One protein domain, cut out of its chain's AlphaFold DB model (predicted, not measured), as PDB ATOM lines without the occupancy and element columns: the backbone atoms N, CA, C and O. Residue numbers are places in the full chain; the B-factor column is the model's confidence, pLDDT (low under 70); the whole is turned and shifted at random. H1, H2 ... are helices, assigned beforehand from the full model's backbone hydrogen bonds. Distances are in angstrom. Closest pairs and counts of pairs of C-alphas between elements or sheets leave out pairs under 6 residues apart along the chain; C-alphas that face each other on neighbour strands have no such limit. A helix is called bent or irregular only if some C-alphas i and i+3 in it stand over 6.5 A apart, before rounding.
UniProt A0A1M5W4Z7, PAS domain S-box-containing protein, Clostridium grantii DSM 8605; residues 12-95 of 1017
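What this domain is: This is residues 12 to 95 of the 1017 residues of the protein "PAS domain S-box-containing protein" of Clostridium grantii DSM 8605 (UniProt A0A1M5W4Z7). A long, thin helical hairpin of unequal arms: H1 runs one way, a tight turn follows, and the longer H2 folds back beside it and continues far past it. The two helices are close together near the turn and spread apart away from it, like a narrow V, and residues 71 to 95 of H2 stick out alone as a long single helix. The printed part has 84 residues with two named helices, H1 then H2, and no named strand; the class is all helix. The whole is extended, a rod, with a radius of gyration of the C-alphas of 21.5 A and spans of 75 by 20 by 17 A.

How they stand to each other: H1, residues 12 to 40, and H2, residues 44 to 95, form a helical hairpin. They run opposite ways at a shallow tilt of 26 degrees. They touch, with 5 pairs of C-alphas within 8 A; the closest C-alphas are those of Leu 37 and Leu 47, 7.1 A apart. H1 touches H2 with residues 29 to 38 alone, and H2 touches H1 with residues 47 to 58 alone. Residues 12 to 17, which belong to H1, stand free, as do residues 71 to 95 of H2. In H2 every O i to N i+4 pair is within hydrogen-bond range; in H1 24 of 25 are.

Where its parts are: H1 begins at C-alpha 12, at (109.876, 123.160, 71.462), and measures 41.8 A from first to last C-alpha. H2 begins at C-alpha 44, at (137.968, 157.358, 72.000), and ends at C-alpha 95, at (104.426, 93.730, 91.623), a length of 74.6 A. Neither helix is bent.

The domain as a whole: The two C-alphas farthest apart are those of Asp 43 and Phe 95, at 75.5 A. The printed part has no cut, and the link from H1 to H2, 3 residues, is tight. The mean pLDDT of the printed part is 72.7; 25 residues are under 70, among them residues 12 to 15 and 79 to 95.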
ATOM      1  N   ASN A  12     109.734 121.783  71.923       58.72
ATOM      2  CA  ASN A  12     109.876 123.160  71.462       58.72
ATOM      3  C   ASN A  12     109.747 124.183  72.607       58.72
ATOM      4  O   ASN A  12     110.470 125.170  72.588       58.72
ATOM      5  N   LYS A  13     108.915 123.958  73.641       61.38
ATOM      6  CA  LYS A  13     108.774 124.911  74.767       61.38
ATOM      7  C   LYS A  13     110.046 125.050  75.612       61.38
ATOM      8  O   LYS A  13     110.316 126.142  76.106       61.38
ATOM      9  N   ILE A  14     110.821 123.977  75.789       64.25
ATOM     10  CA  ILE A  14     112.069 124.023  76.573       64.25
ATOM     11  C   ILE A  14     113.171 124.702  75.757       64.25
ATOM     12  O   ILE A  14     113.832 125.603  76.271       64.25
ATOM     13  N   ALA A  15     113.305 124.339  74.476       68.50
ATOM     14  CA  ALA A  15     114.222 125.005  73.552       68.50
ATOM     15  C   ALA A  15     113.930 126.514  73.460       68.50
ATOM     16  O   ALA A  15     114.837 127.322  73.647       68.50
ATOM     17  N   LEU A  16     112.656 126.896  73.286       74.00
ATOM     18  CA  LEU A  16     112.236 128.298  73.251       74.00
ATOM     19  C   LEU A  16     112.634 129.032  74.538       74.00
ATOM     20  O   LEU A  16     113.233 130.096  74.465       74.00
ATOM     21  N   LYS A  17     112.373 128.450  75.719       73.56
ATOM     22  CA  LYS A  17     112.670 129.093  77.010       73.56
ATOM     23  C   LYS A  17     114.172 129.323  77.233       73.56
ATOM     24  O   LYS A  17     114.541 130.357  77.783       73.56
ATOM     25  N   ILE A  18     115.026 128.397  76.787       73.75
ATOM     26  CA  ILE A  18     116.491 128.551  76.837       73.75
ATOM     27  C   ILE A  18     116.950 129.642  75.860       73.75
ATOM     28  O   ILE A  18     117.697 130.534  76.260       73.75
ATOM     29  N   ILE A  19     116.459 129.617  74.616       79.50
ATOM     30  CA  ILE A  19     116.780 130.628  73.596       79.50
ATOM     31  C   ILE A  19     116.341 132.024  74.063       79.50
ATOM     32  O   ILE A  19     117.128 132.962  73.979       79.50
ATOM     33  N   SER A  20     115.137 132.166  74.629       78.44
ATOM     34  CA  SER A  20     114.639 133.437  75.172       78.44
ATOM     35  C   SER A  20     115.493 133.967  76.327       78.44
ATOM     36  O   SER A  20     115.761 135.163  76.370       78.44
ATOM     37  N   LEU A  21     115.941 133.105  77.249       78.12
ATOM     38  CA  LEU A  21     116.818 133.504  78.359       78.12
ATOM     39  C   LEU A  21     118.200 133.950  77.868       78.12
ATOM     40  O   LEU A  21     118.696 134.988  78.304       78.12
ATOM     41  N   TYR A  22     118.798 133.202  76.937       80.62
ATOM     42  CA  TYR A  22     120.085 133.555  76.337       80.62
ATOM     43  C   TYR A  22     120.003 134.872  75.550       80.62
ATOM     44  O   TYR A  22     120.842 135.755  75.724       80.62
ATOM     45  N   PHE A  23     118.953 135.037  74.740       81.06
ATOM     46  CA  PHE A  23     118.687 136.261  73.987       81.06
ATOM     47  C   PHE A  23     118.511 137.474  74.910       81.06
ATOM     48  O   PHE A  23     119.166 138.495  74.706       81.06
ATOM     49  N   LEU A  24     117.696 137.353  75.967       82.69
ATOM     50  CA  LEU A  24     117.481 138.426  76.942       82.69
ATOM     51  C   LEU A  24     118.793 138.842  77.628       82.69
ATOM     52  O   LEU A  24     119.079 140.033  77.735       82.69
ATOM     53  N   PHE A  25     119.603 137.869  78.060       83.00
ATOM     54  CA  PHE A  25     120.892 138.138  78.698       83.00
ATOM     55  C   PHE A  25     121.883 138.806  77.737       83.00
ATOM     56  O   PHE A  25     122.549 139.766  78.120       83.00
ATOM     57  N   GLY A  26     121.947 138.357  76.478       80.62
ATOM     58  CA  GLY A  26     122.797 138.972  75.458       80.62
ATOM     59  C   GLY A  26     122.419 140.425  75.165       80.62
ATOM     60  O   GLY A  26     123.286 141.299  75.172       80.62
ATOM     61  N   VAL A  27     121.123 140.707  74.990       82.06
ATOM     62  CA  VAL A  27     120.608 142.070  74.773       82.06
ATOM     63  C   VAL A  27     120.895 142.977  75.975       82.06
ATOM     64  O   VAL A  27     121.365 144.102  75.791       82.06
ATOM     65  N   LEU A  28     120.666 142.495  77.203       83.06
ATOM     66  CA  LEU A  28     120.990 143.234  78.428       83.06
ATOM     67  C   LEU A  28     122.489 143.515  78.550       83.06
ATOM     68  O   LEU A  28     122.866 144.649  78.836       83.06
ATOM     69  N   TRP A  29     123.345 142.517  78.301       84.25
ATOM     70  CA  TRP A  29     124.793 142.704  78.362       84.25
ATOM     71  C   TRP A  29     125.256 143.781  77.389       84.25
ATOM     72  O   TRP A  29     125.926 144.717  77.819       84.25
ATOM     73  N   ILE A  30     124.888 143.675  76.107       78.75
ATOM     74  CA  ILE A  30     125.274 144.642  75.072       78.75
ATOM     75  C   ILE A  30     124.857 146.054  75.518       78.75
ATOM     76  O   ILE A  30     125.710 146.902  75.775       78.75
ATOM     77  N   THR A  31     123.557 146.261  75.745       78.75
ATOM     78  CA  THR A  31     122.981 147.591  76.016       78.75
ATOM     79  C   THR A  31     123.446 148.250  77.319       78.75
ATOM     80  O   THR A  31     123.587 149.474  77.349       78.75
ATOM     81  N   LEU A  32     123.686 147.491  78.394       82.06
ATOM     82  CA  LEU A  32     124.163 148.049  79.667       82.06
ATOM     83  C   LEU A  32     125.672 148.289  79.666       82.06
ATOM     84  O   LEU A  32     126.122 149.331  80.141       82.06
ATOM     85  N   SER A  33     126.463 147.349  79.144       81.62
ATOM     86  CA  SER A  33     127.924 147.456  79.220       81.62
ATOM     87  C   SER A  33     128.499 148.503  78.264       81.62
ATOM     88  O   SER A  33     129.513 149.105  78.606       81.62
ATOM     89  N   ASP A  34     127.848 148.783  77.124       76.44
ATOM     90  CA  ASP A  34     128.213 149.945  76.294       76.44
ATOM     91  C   ASP A  34     127.975 151.258  77.056       76.44
ATOM     92  O   ASP A  34     128.903 152.045  77.221       76.44
ATOM     93  N   LYS A  35     126.794 151.433  77.668       78.88
ATOM     94  CA  LYS A  35     126.484 152.627  78.480       78.88
ATOM     95  C   LYS A  35     127.444 152.848  79.655       78.88
ATOM     96  O   LYS A  35     127.718 153.993  80.002       78.88
ATOM     97  N   VAL A  36     127.933 151.781  80.292       82.62
ATOM     98  CA  VAL A  36     128.903 151.887  81.398       82.62
ATOM     99  C   VAL A  36     130.292 152.287  80.895       82.62
ATOM    100  O   VAL A  36     130.953 153.100  81.542       82.62
ATOM    101  N   LEU A  37     130.733 151.760  79.747       82.38
ATOM    102  CA  LEU A  37     132.015 152.137  79.144       82.38
ATOM    103  C   LEU A  37     132.008 153.596  78.672       82.38
ATOM    104  O   LEU A  37     132.917 154.338  79.041       82.38
ATOM    105  N   ASP A  38     130.954 154.023  77.972       70.75
ATOM    106  CA  ASP A  38     130.772 155.414  77.529       70.75
ATOM    107  C   ASP A  38     130.727 156.406  78.709       70.75
ATOM    108  O   ASP A  38     131.165 157.551  78.596       70.75
ATOM    109  N   TYR A  39     130.214 155.975  79.868       76.81
ATOM    110  CA  TYR A  39     130.174 156.798  81.078       76.81
ATOM    111  C   TYR A  39     131.542 156.920  81.772       76.81
ATOM    112  O   TYR A  39     131.896 157.999  82.255       76.81
ATOM    113  N   LEU A  40     132.316 155.829  81.833       67.88
ATOM    114  CA  LEU A  40     133.608 155.783  82.527       67.88
ATOM    115  C   LEU A  40     134.783 156.309  81.690       67.88
ATOM    116  O   LEU A  40     135.758 156.795  82.264       67.88
ATOM    117  N   VAL A  41     134.729 156.202  80.358       71.12
ATOM    118  CA  VAL A  41     135.889 156.413  79.478       71.12
ATOM    119  C   VAL A  41     135.574 157.442  78.398       71.12
ATOM    120  O   VAL A  41     134.833 157.179  77.460       71.12
ATOM    121  N   LYS A  42     136.194 158.624  78.510       61.97
ATOM    122  CA  LYS A  42     135.999 159.750  77.576       61.97
ATOM    123  C   LYS A  42     137.063 159.858  76.475       61.97
ATOM    124  O   LYS A  42     136.967 160.748  75.636       61.97
ATOM    125  N   ASP A  43     138.067 158.979  76.471       70.12
ATOM    126  CA  ASP A  43     139.033 158.863  75.371       70.12
ATOM    127  C   ASP A  43     138.600 157.787  74.366       70.12
ATOM    128  O   ASP A  43     138.432 156.616  74.715       70.12
ATOM    129  N   VAL A  44     138.483 158.187  73.100       72.50
ATOM    130  CA  VAL A  44     137.968 157.358  72.000       72.50
ATOM    131  C   VAL A  44     138.897 156.177  71.684       72.50
ATOM    132  O   VAL A  44     138.426 155.076  71.397       72.50
ATOM    133  N   ASN A  45     140.219 156.360  71.768       73.69
ATOM    134  CA  ASN A  45     141.169 155.283  71.461       73.69
ATOM    135  C   ASN A  45     141.184 154.194  72.543       73.69
ATOM    136  O   ASN A  45     141.253 153.000  72.232       73.69
ATOM    137  N   THR A  46     141.092 154.592  73.810       73.19
ATOM    138  CA  THR A  46     140.984 153.664  74.941       73.19
ATOM    139  C   THR A  46     139.636 152.938  74.930       73.19
ATOM    140  O   THR A  46     139.606 151.721  75.129       73.19
ATOM    141  N   LEU A  47     138.541 153.638  74.596       78.81
ATOM    142  CA  LEU A  47     137.205 153.053  74.433       78.81
ATOM    143  C   LEU A  47     137.201 151.911  73.400       78.81
ATOM    144  O   LEU A  47     136.758 150.805  73.713       78.81
ATOM    145  N   ASN A  48     137.780 152.128  72.213       75.69
ATOM    146  CA  ASN A  48     137.835 151.120  71.146       75.69
ATOM    147  C   ASN A  48     138.571 149.832  71.565       75.69
ATOM    148  O   ASN A  48     138.102 148.728  71.282       75.69
ATOM    149  N   LYS A  49     139.699 149.937  72.286       80.69
ATOM    150  CA  LYS A  49     140.402 148.750  72.812       80.69
ATOM    151  C   LYS A  49     139.550 147.996  73.834       80.69
ATOM    152  O   LYS A  49     139.496 146.766  73.797       80.69
ATOM    153  N   LEU A  50     138.882 148.721  74.732       79.31
ATOM    154  CA  LEU A  50     138.028 148.130  75.761       79.31
ATOM    155  C   LEU A  50     136.775 147.469  75.170       79.31
ATOM    156  O   LEU A  50     136.390 146.409  75.658       79.31
ATOM    157  N   GLN A  51     136.194 147.999  74.088       77.88
ATOM    158  CA  GLN A  51     135.097 147.329  73.378       77.88
ATOM    159  C   GLN A  51     135.518 145.974  72.785       77.88
ATOM    160  O   GLN A  51     134.787 144.995  72.940       77.88
ATOM    161  N   THR A  52     136.711 145.857  72.189       79.00
ATOM    162  CA  THR A  52     137.210 144.560  71.687       79.00
ATOM    163  C   THR A  52     137.383 143.544  72.819       79.00
ATOM    164  O   THR A  52     136.916 142.407  72.708       79.00
ATOM    165  N   PHE A  53     137.976 143.951  73.948       81.50
ATOM    166  CA  PHE A  53     138.084 143.088  75.131       81.50
ATOM    167  C   PHE A  53     136.714 142.717  75.718       81.50
ATOM    168  O   PHE A  53     136.508 141.559  76.079       81.50
ATOM    169  N   LYS A  54     135.751 143.648  75.746       83.38
ATOM    170  CA  LYS A  54     134.357 143.390  76.146       83.38
ATOM    171  C   LYS A  54     133.692 142.343  75.247       83.38
ATOM    172  O   LYS A  54     132.990 141.472  75.755       83.38
ATOM    173  N   GLY A  55     133.919 142.408  73.934       77.50
ATOM    174  CA  GLY A  55     133.413 141.430  72.967       77.50
ATOM    175  C   GLY A  55     133.957 140.024  73.229       77.50
ATOM    176  O   GLY A  55     133.184 139.078  73.364       77.50
ATOM    177  N   ILE A  56     135.277 139.896  73.403       81.75
ATOM    178  CA  ILE A  56     135.929 138.624  73.763       81.75
ATOM    179  C   ILE A  56     135.398 138.101  75.106       81.75
ATOM    180  O   ILE A  56     135.047 136.927  75.223       81.75
ATOM    181  N   PHE A  57     135.278 138.975  76.109       79.44
ATOM    182  CA  PHE A  57     134.757 138.616  77.426       79.44
ATOM    183  C   PHE A  57     133.304 138.129  77.361       79.44
ATOM    184  O   PHE A  57     132.966 137.139  78.006       79.44
ATOM    185  N   PHE A  58     132.456 138.746  76.531       82.81
ATOM    186  CA  PHE A  58     131.091 138.275  76.296       82.81
ATOM    187  C   PHE A  58     131.054 136.879  75.664       82.81
ATOM    188  O   PHE A  58     130.268 136.046  76.108       82.81
ATOM    189  N   VAL A  59     131.915 136.586  74.682       81.62
ATOM    190  CA  VAL A  59     132.010 135.241  74.078       81.62
ATOM    191  C   VAL A  59     132.437 134.201  75.118       81.62
ATOM    192  O   VAL A  59     131.822 133.143  75.221       81.62
ATOM    193  N   ILE A  60     133.429 134.509  75.960       83.12
ATOM    194  CA  ILE A  60     133.849 133.619  77.055       83.12
ATOM    195  C   ILE A  60     132.691 133.389  78.039       83.12
ATOM    196  O   ILE A  60     132.363 132.247  78.366       83.12
ATOM    197  N   LEU A  61     132.035 134.462  78.483       80.19
ATOM    198  CA  LEU A  61     130.981 134.409  79.495       80.19
ATOM    199  C   LEU A  61     129.707 133.721  78.974       80.19
ATOM    200  O   LEU A  61     129.062 132.981  79.717       80.19
ATOM    201  N   THR A  62     129.381 133.877  77.689       81.75
ATOM    202  CA  THR A  62     128.278 133.153  77.034       81.75
ATOM    203  C   THR A  62     128.586 131.680  76.800       81.75
ATOM    204  O   THR A  62     127.706 130.857  77.048       81.75
ATOM    205  N   CYS A  63     129.815 131.312  76.426       82.44
ATOM    206  CA  CYS A  63     130.245 129.911  76.377       82.44
ATOM    207  C   CYS A  63     130.144 129.237  77.756       82.44
ATOM    208  O   CYS A  63     129.619 128.128  77.860       82.44
ATOM    209  N   ILE A  64     130.569 129.922  78.824       80.44
ATOM    210  CA  ILE A  64     130.428 129.440  80.207       80.44
ATOM    211  C   ILE A  64     128.945 129.301  80.589       80.44
ATOM    212  O   ILE A  64     128.541 128.264  81.118       80.44
ATOM    213  N   ALA A  65     128.106 130.298  80.289       79.69
ATOM    214  CA  ALA A  65     126.673 130.248  80.578       79.69
ATOM    215  C   ALA A  65     125.961 129.107  79.825       79.69
ATOM    216  O   ALA A  65     125.183 128.367  80.426       79.69
ATOM    217  N   LEU A  66     126.261 128.917  78.535       79.19
ATOM    218  CA  LEU A  66     125.748 127.803  77.732       79.19
ATOM    219  C   LEU A  66     126.199 126.454  78.296       79.19
ATOM    220  O   LEU A  66     125.361 125.565  78.448       79.19
ATOM    221  N   TYR A  67     127.472 126.316  78.681       82.25
ATOM    222  CA  TYR A  67     127.973 125.110  79.339       82.25
ATOM    223  C   TYR A  67     127.201 124.804  80.630       82.25
ATOM    224  O   TYR A  67     126.721 123.686  80.794       82.25
ATOM    225  N   PHE A  68     126.996 125.786  81.516       78.44
ATOM    226  CA  PHE A  68     126.241 125.571  82.755       78.44
ATOM    227  C   PHE A  68     124.755 125.272  82.522       78.44
ATOM    228  O   PHE A  68     124.199 124.431  83.228       78.44
ATOM    229  N   ILE A  69     124.110 125.889  81.526       77.31
ATOM    230  CA  ILE A  69     122.720 125.574  81.155       77.31
ATOM    231  C   ILE A  69     122.623 124.136  80.630       77.31
ATOM    232  O   ILE A  69     121.772 123.374  81.091       77.31
ATOM    233  N   ILE A  70     123.514 123.735  79.718       76.56
ATOM    234  CA  ILE A  70     123.565 122.372  79.169       76.56
ATOM    235  C   ILE A  70     123.865 121.362  80.285       76.56
ATOM    236  O   ILE A  70     123.145 120.375  80.422       76.56
ATOM    237  N   PHE A  71     124.851 121.635  81.141       76.88
ATOM    238  CA  PHE A  71     125.205 120.795  82.285       76.88
ATOM    239  C   PHE A  71     124.047 120.652  83.283       76.88
ATOM    240  O   PHE A  71     123.770 119.547  83.747       76.88
ATOM    241  N   TYR A  72     123.319 121.733  83.584       76.25
ATOM    242  CA  TYR A  72     122.141 121.686  84.453       76.25
ATOM    243  C   TYR A  72     121.003 120.866  83.829       76.25
ATOM    244  O   TYR A  72     120.392 120.046  84.518       76.25
ATOM    245  N   VAL A  73     120.739 121.031  82.528       76.50
ATOM    246  CA  VAL A  73     119.727 120.245  81.803       76.50
ATOM    247  C   VAL A  73     120.109 118.764  81.773       76.50
ATOM    248  O   VAL A  73     119.282 117.933  82.143       76.50
ATOM    249  N   ILE A  74     121.356 118.421  81.434       74.50
ATOM    250  CA  ILE A  74     121.858 117.037  81.449       74.50
ATOM    251  C   ILE A  74     121.776 116.450  82.862       74.50
ATOM    252  O   ILE A  74     121.226 115.368  83.041       74.50
ATOM    253  N   ARG A  75     122.229 117.169  83.897       72.38
ATOM    254  CA  ARG A  75     122.158 116.694  85.289       72.38
ATOM    255  C   ARG A  75     120.715 116.533  85.777       72.38
ATOM    256  O   ARG A  75     120.435 115.611  86.541       72.38
ATOM    257  N   SER A  76     119.790 117.385  85.332       69.50
ATOM    258  CA  SER A  76     118.353 117.247  85.607       69.50
ATOM    259  C   SER A  76     117.761 116.016  84.911       69.50
ATOM    260  O   SER A  76     117.002 115.276  85.538       69.50
ATOM    261  N   LEU A  77     118.147 115.756  83.657       67.56
ATOM    262  CA  LEU A  77     117.750 114.560  82.909       67.56
ATOM    263  C   LEU A  77     118.296 113.284  83.561       67.56
ATOM    264  O   LEU A  77     117.509 112.391  83.840       67.56
ATOM    265  N   VAL A  78     119.587 113.228  83.908       71.25
ATOM    266  CA  VAL A  78     120.194 112.076  84.604       71.25
ATOM    267  C   VAL A  78     119.561 111.856  85.980       71.25
ATOM    268  O   VAL A  78     119.223 110.728  86.322       71.25
ATOM    269  N   LYS A  79     119.314 112.912  86.771       67.38
ATOM    270  CA  LYS A  79     118.667 112.752  88.087       67.38
ATOM    271  C   LYS A  79     117.219 112.261  87.963       67.38
ATOM    272  O   LYS A  79     116.783 111.481  88.802       67.38
ATOM    273  N   ARG A  80     116.482 112.681  86.924       60.66
ATOM    274  CA  ARG A  80     115.140 112.153  86.616       60.66
ATOM    275  C   ARG A  80     115.185 110.727  86.084       60.66
ATOM    276  O   ARG A  80     114.344 109.940  86.483       60.66
ATOM    277  N   HIS A  81     116.163 110.385  85.249       59.62
ATOM    278  CA  HIS A  81     116.346 109.025  84.750       59.62
ATOM    279  C   HIS A  81     116.667 108.062  85.900       59.62
ATOM    280  O   HIS A  81     115.990 107.057  86.040       59.62
ATOM    281  N   ASN A  82     117.573 108.427  86.811       58.41
ATOM    282  CA  ASN A  82     117.880 107.613  87.992       58.41
ATOM    283  C   ASN A  82     116.706 107.524  88.987       58.41
ATOM    284  O   ASN A  82     116.591 106.527  89.691       58.41
ATOM    285  N   LEU A  83     115.843 108.544  89.071       58.38
ATOM    286  CA  LEU A  83     114.598 108.469  89.850       58.38
ATOM    287  C   LEU A  83     113.562 107.558  89.180       58.38
ATOM    288  O   LEU A  83     112.928 106.780  89.883       58.38
ATOM    289  N   LEU A  84     113.431 107.622  87.851       54.72
ATOM    290  CA  LEU A  84     112.578 106.724  87.071       54.72
ATOM    291  C   LEU A  84     113.040 105.274  87.226       54.72
ATOM    292  O   LEU A  84     112.251 104.469  87.699       54.72
ATOM    293  N   VAL A  85     114.322 104.978  86.987       56.09
ATOM    294  CA  VAL A  85     114.903 103.634  87.153       56.09
ATOM    295  C   VAL A  85     114.697 103.110  88.577       56.09
ATOM    296  O   VAL A  85     114.189 102.010  88.740       56.09
ATOM    297  N   LYS A  86     114.974 103.910  89.621       50.78
ATOM    298  CA  LYS A  86     114.708 103.480  91.007       50.78
ATOM    299  C   LYS A  86     113.224 103.269  91.307       50.78
ATOM    300  O   LYS A  86     112.898 102.415  92.124       50.78
ATOM    301  N   SER A  87     112.324 104.035  90.684       47.97
ATOM    302  CA  SER A  87     110.884 103.797  90.820       47.97
ATOM    303  C   SER A  87     110.429 102.561  90.041       47.97
ATOM    304  O   SER A  87     109.630 101.797  90.565       47.97
ATOM    305  N   GLU A  88     110.969 102.307  88.848       52.72
ATOM    306  CA  GLU A  88     110.674 101.117  88.043       52.72
ATOM    307  C   GLU A  88     111.194  99.844  88.721       52.72
ATOM    308  O   GLU A  88     110.446  98.877  88.816       52.72
ATOM    309  N   GLU A  89     112.407  99.850  89.287       51.84
ATOM    310  CA  GLU A  89     112.913  98.747  90.120       51.84
ATOM    311  C   GLU A  89     112.035  98.520  91.359       51.84
ATOM    312  O   GLU A  89     111.695  97.378  91.673       51.84
ATOM    313  N   PHE A  90     111.623  99.590  92.050       48.75
ATOM    314  CA  PHE A  90     110.759  99.490  93.228       48.75
ATOM    315  C   PHE A  90     109.375  98.919  92.882       48.75
ATOM    316  O   PHE A  90     108.947  97.955  93.512       48.75
ATOM    317  N   TYR A  91     108.697  99.452  91.860       53.91
ATOM    318  CA  TYR A  91     107.377  98.973  91.436       53.91
ATOM    319  C   TYR A  91     107.422  97.579  90.798       53.91
ATOM    320  O   TYR A  91     106.515  96.787  91.041       53.91
ATOM    321  N   SER A  92     108.472  97.246  90.040       56.59
ATOM    322  CA  SER A  92     108.662  95.901  89.480       56.59
ATOM    323  C   SER A  92     108.852  94.861  90.589       56.59
ATOM    324  O   SER A  92     108.210  93.813  90.562       56.59
ATOM    325  N   ASN A  93     109.644  95.174  91.621       53.97
ATOM    326  CA  ASN A  93     109.786  94.304  92.792       53.97
ATOM    327  C   ASN A  93     108.485  94.188  93.598       53.97
ATOM    328  O   ASN A  93     108.148  93.093  94.035       53.97
ATOM    329  N   LEU A  94     107.736  95.280  93.779       55.19
ATOM    330  CA  LEU A  94     106.456  95.262  94.496       55.19
ATOM    331  C   LEU A  94     105.396  94.416  93.782       55.19
ATOM    332  O   LEU A  94     104.687  93.649  94.429       55.19
ATOM    333  N   PHE A  95     105.315  94.533  92.455       64.12
ATOM    334  CA  PHE A  95     104.426  93.730  91.623       64.12
ATOM    335  C   PHE A  95     104.844  92.253  91.660       64.12
ATOM    336  O   PHE A  95     104.055  91.413  92.087       64.12
TER     337      PHE A  95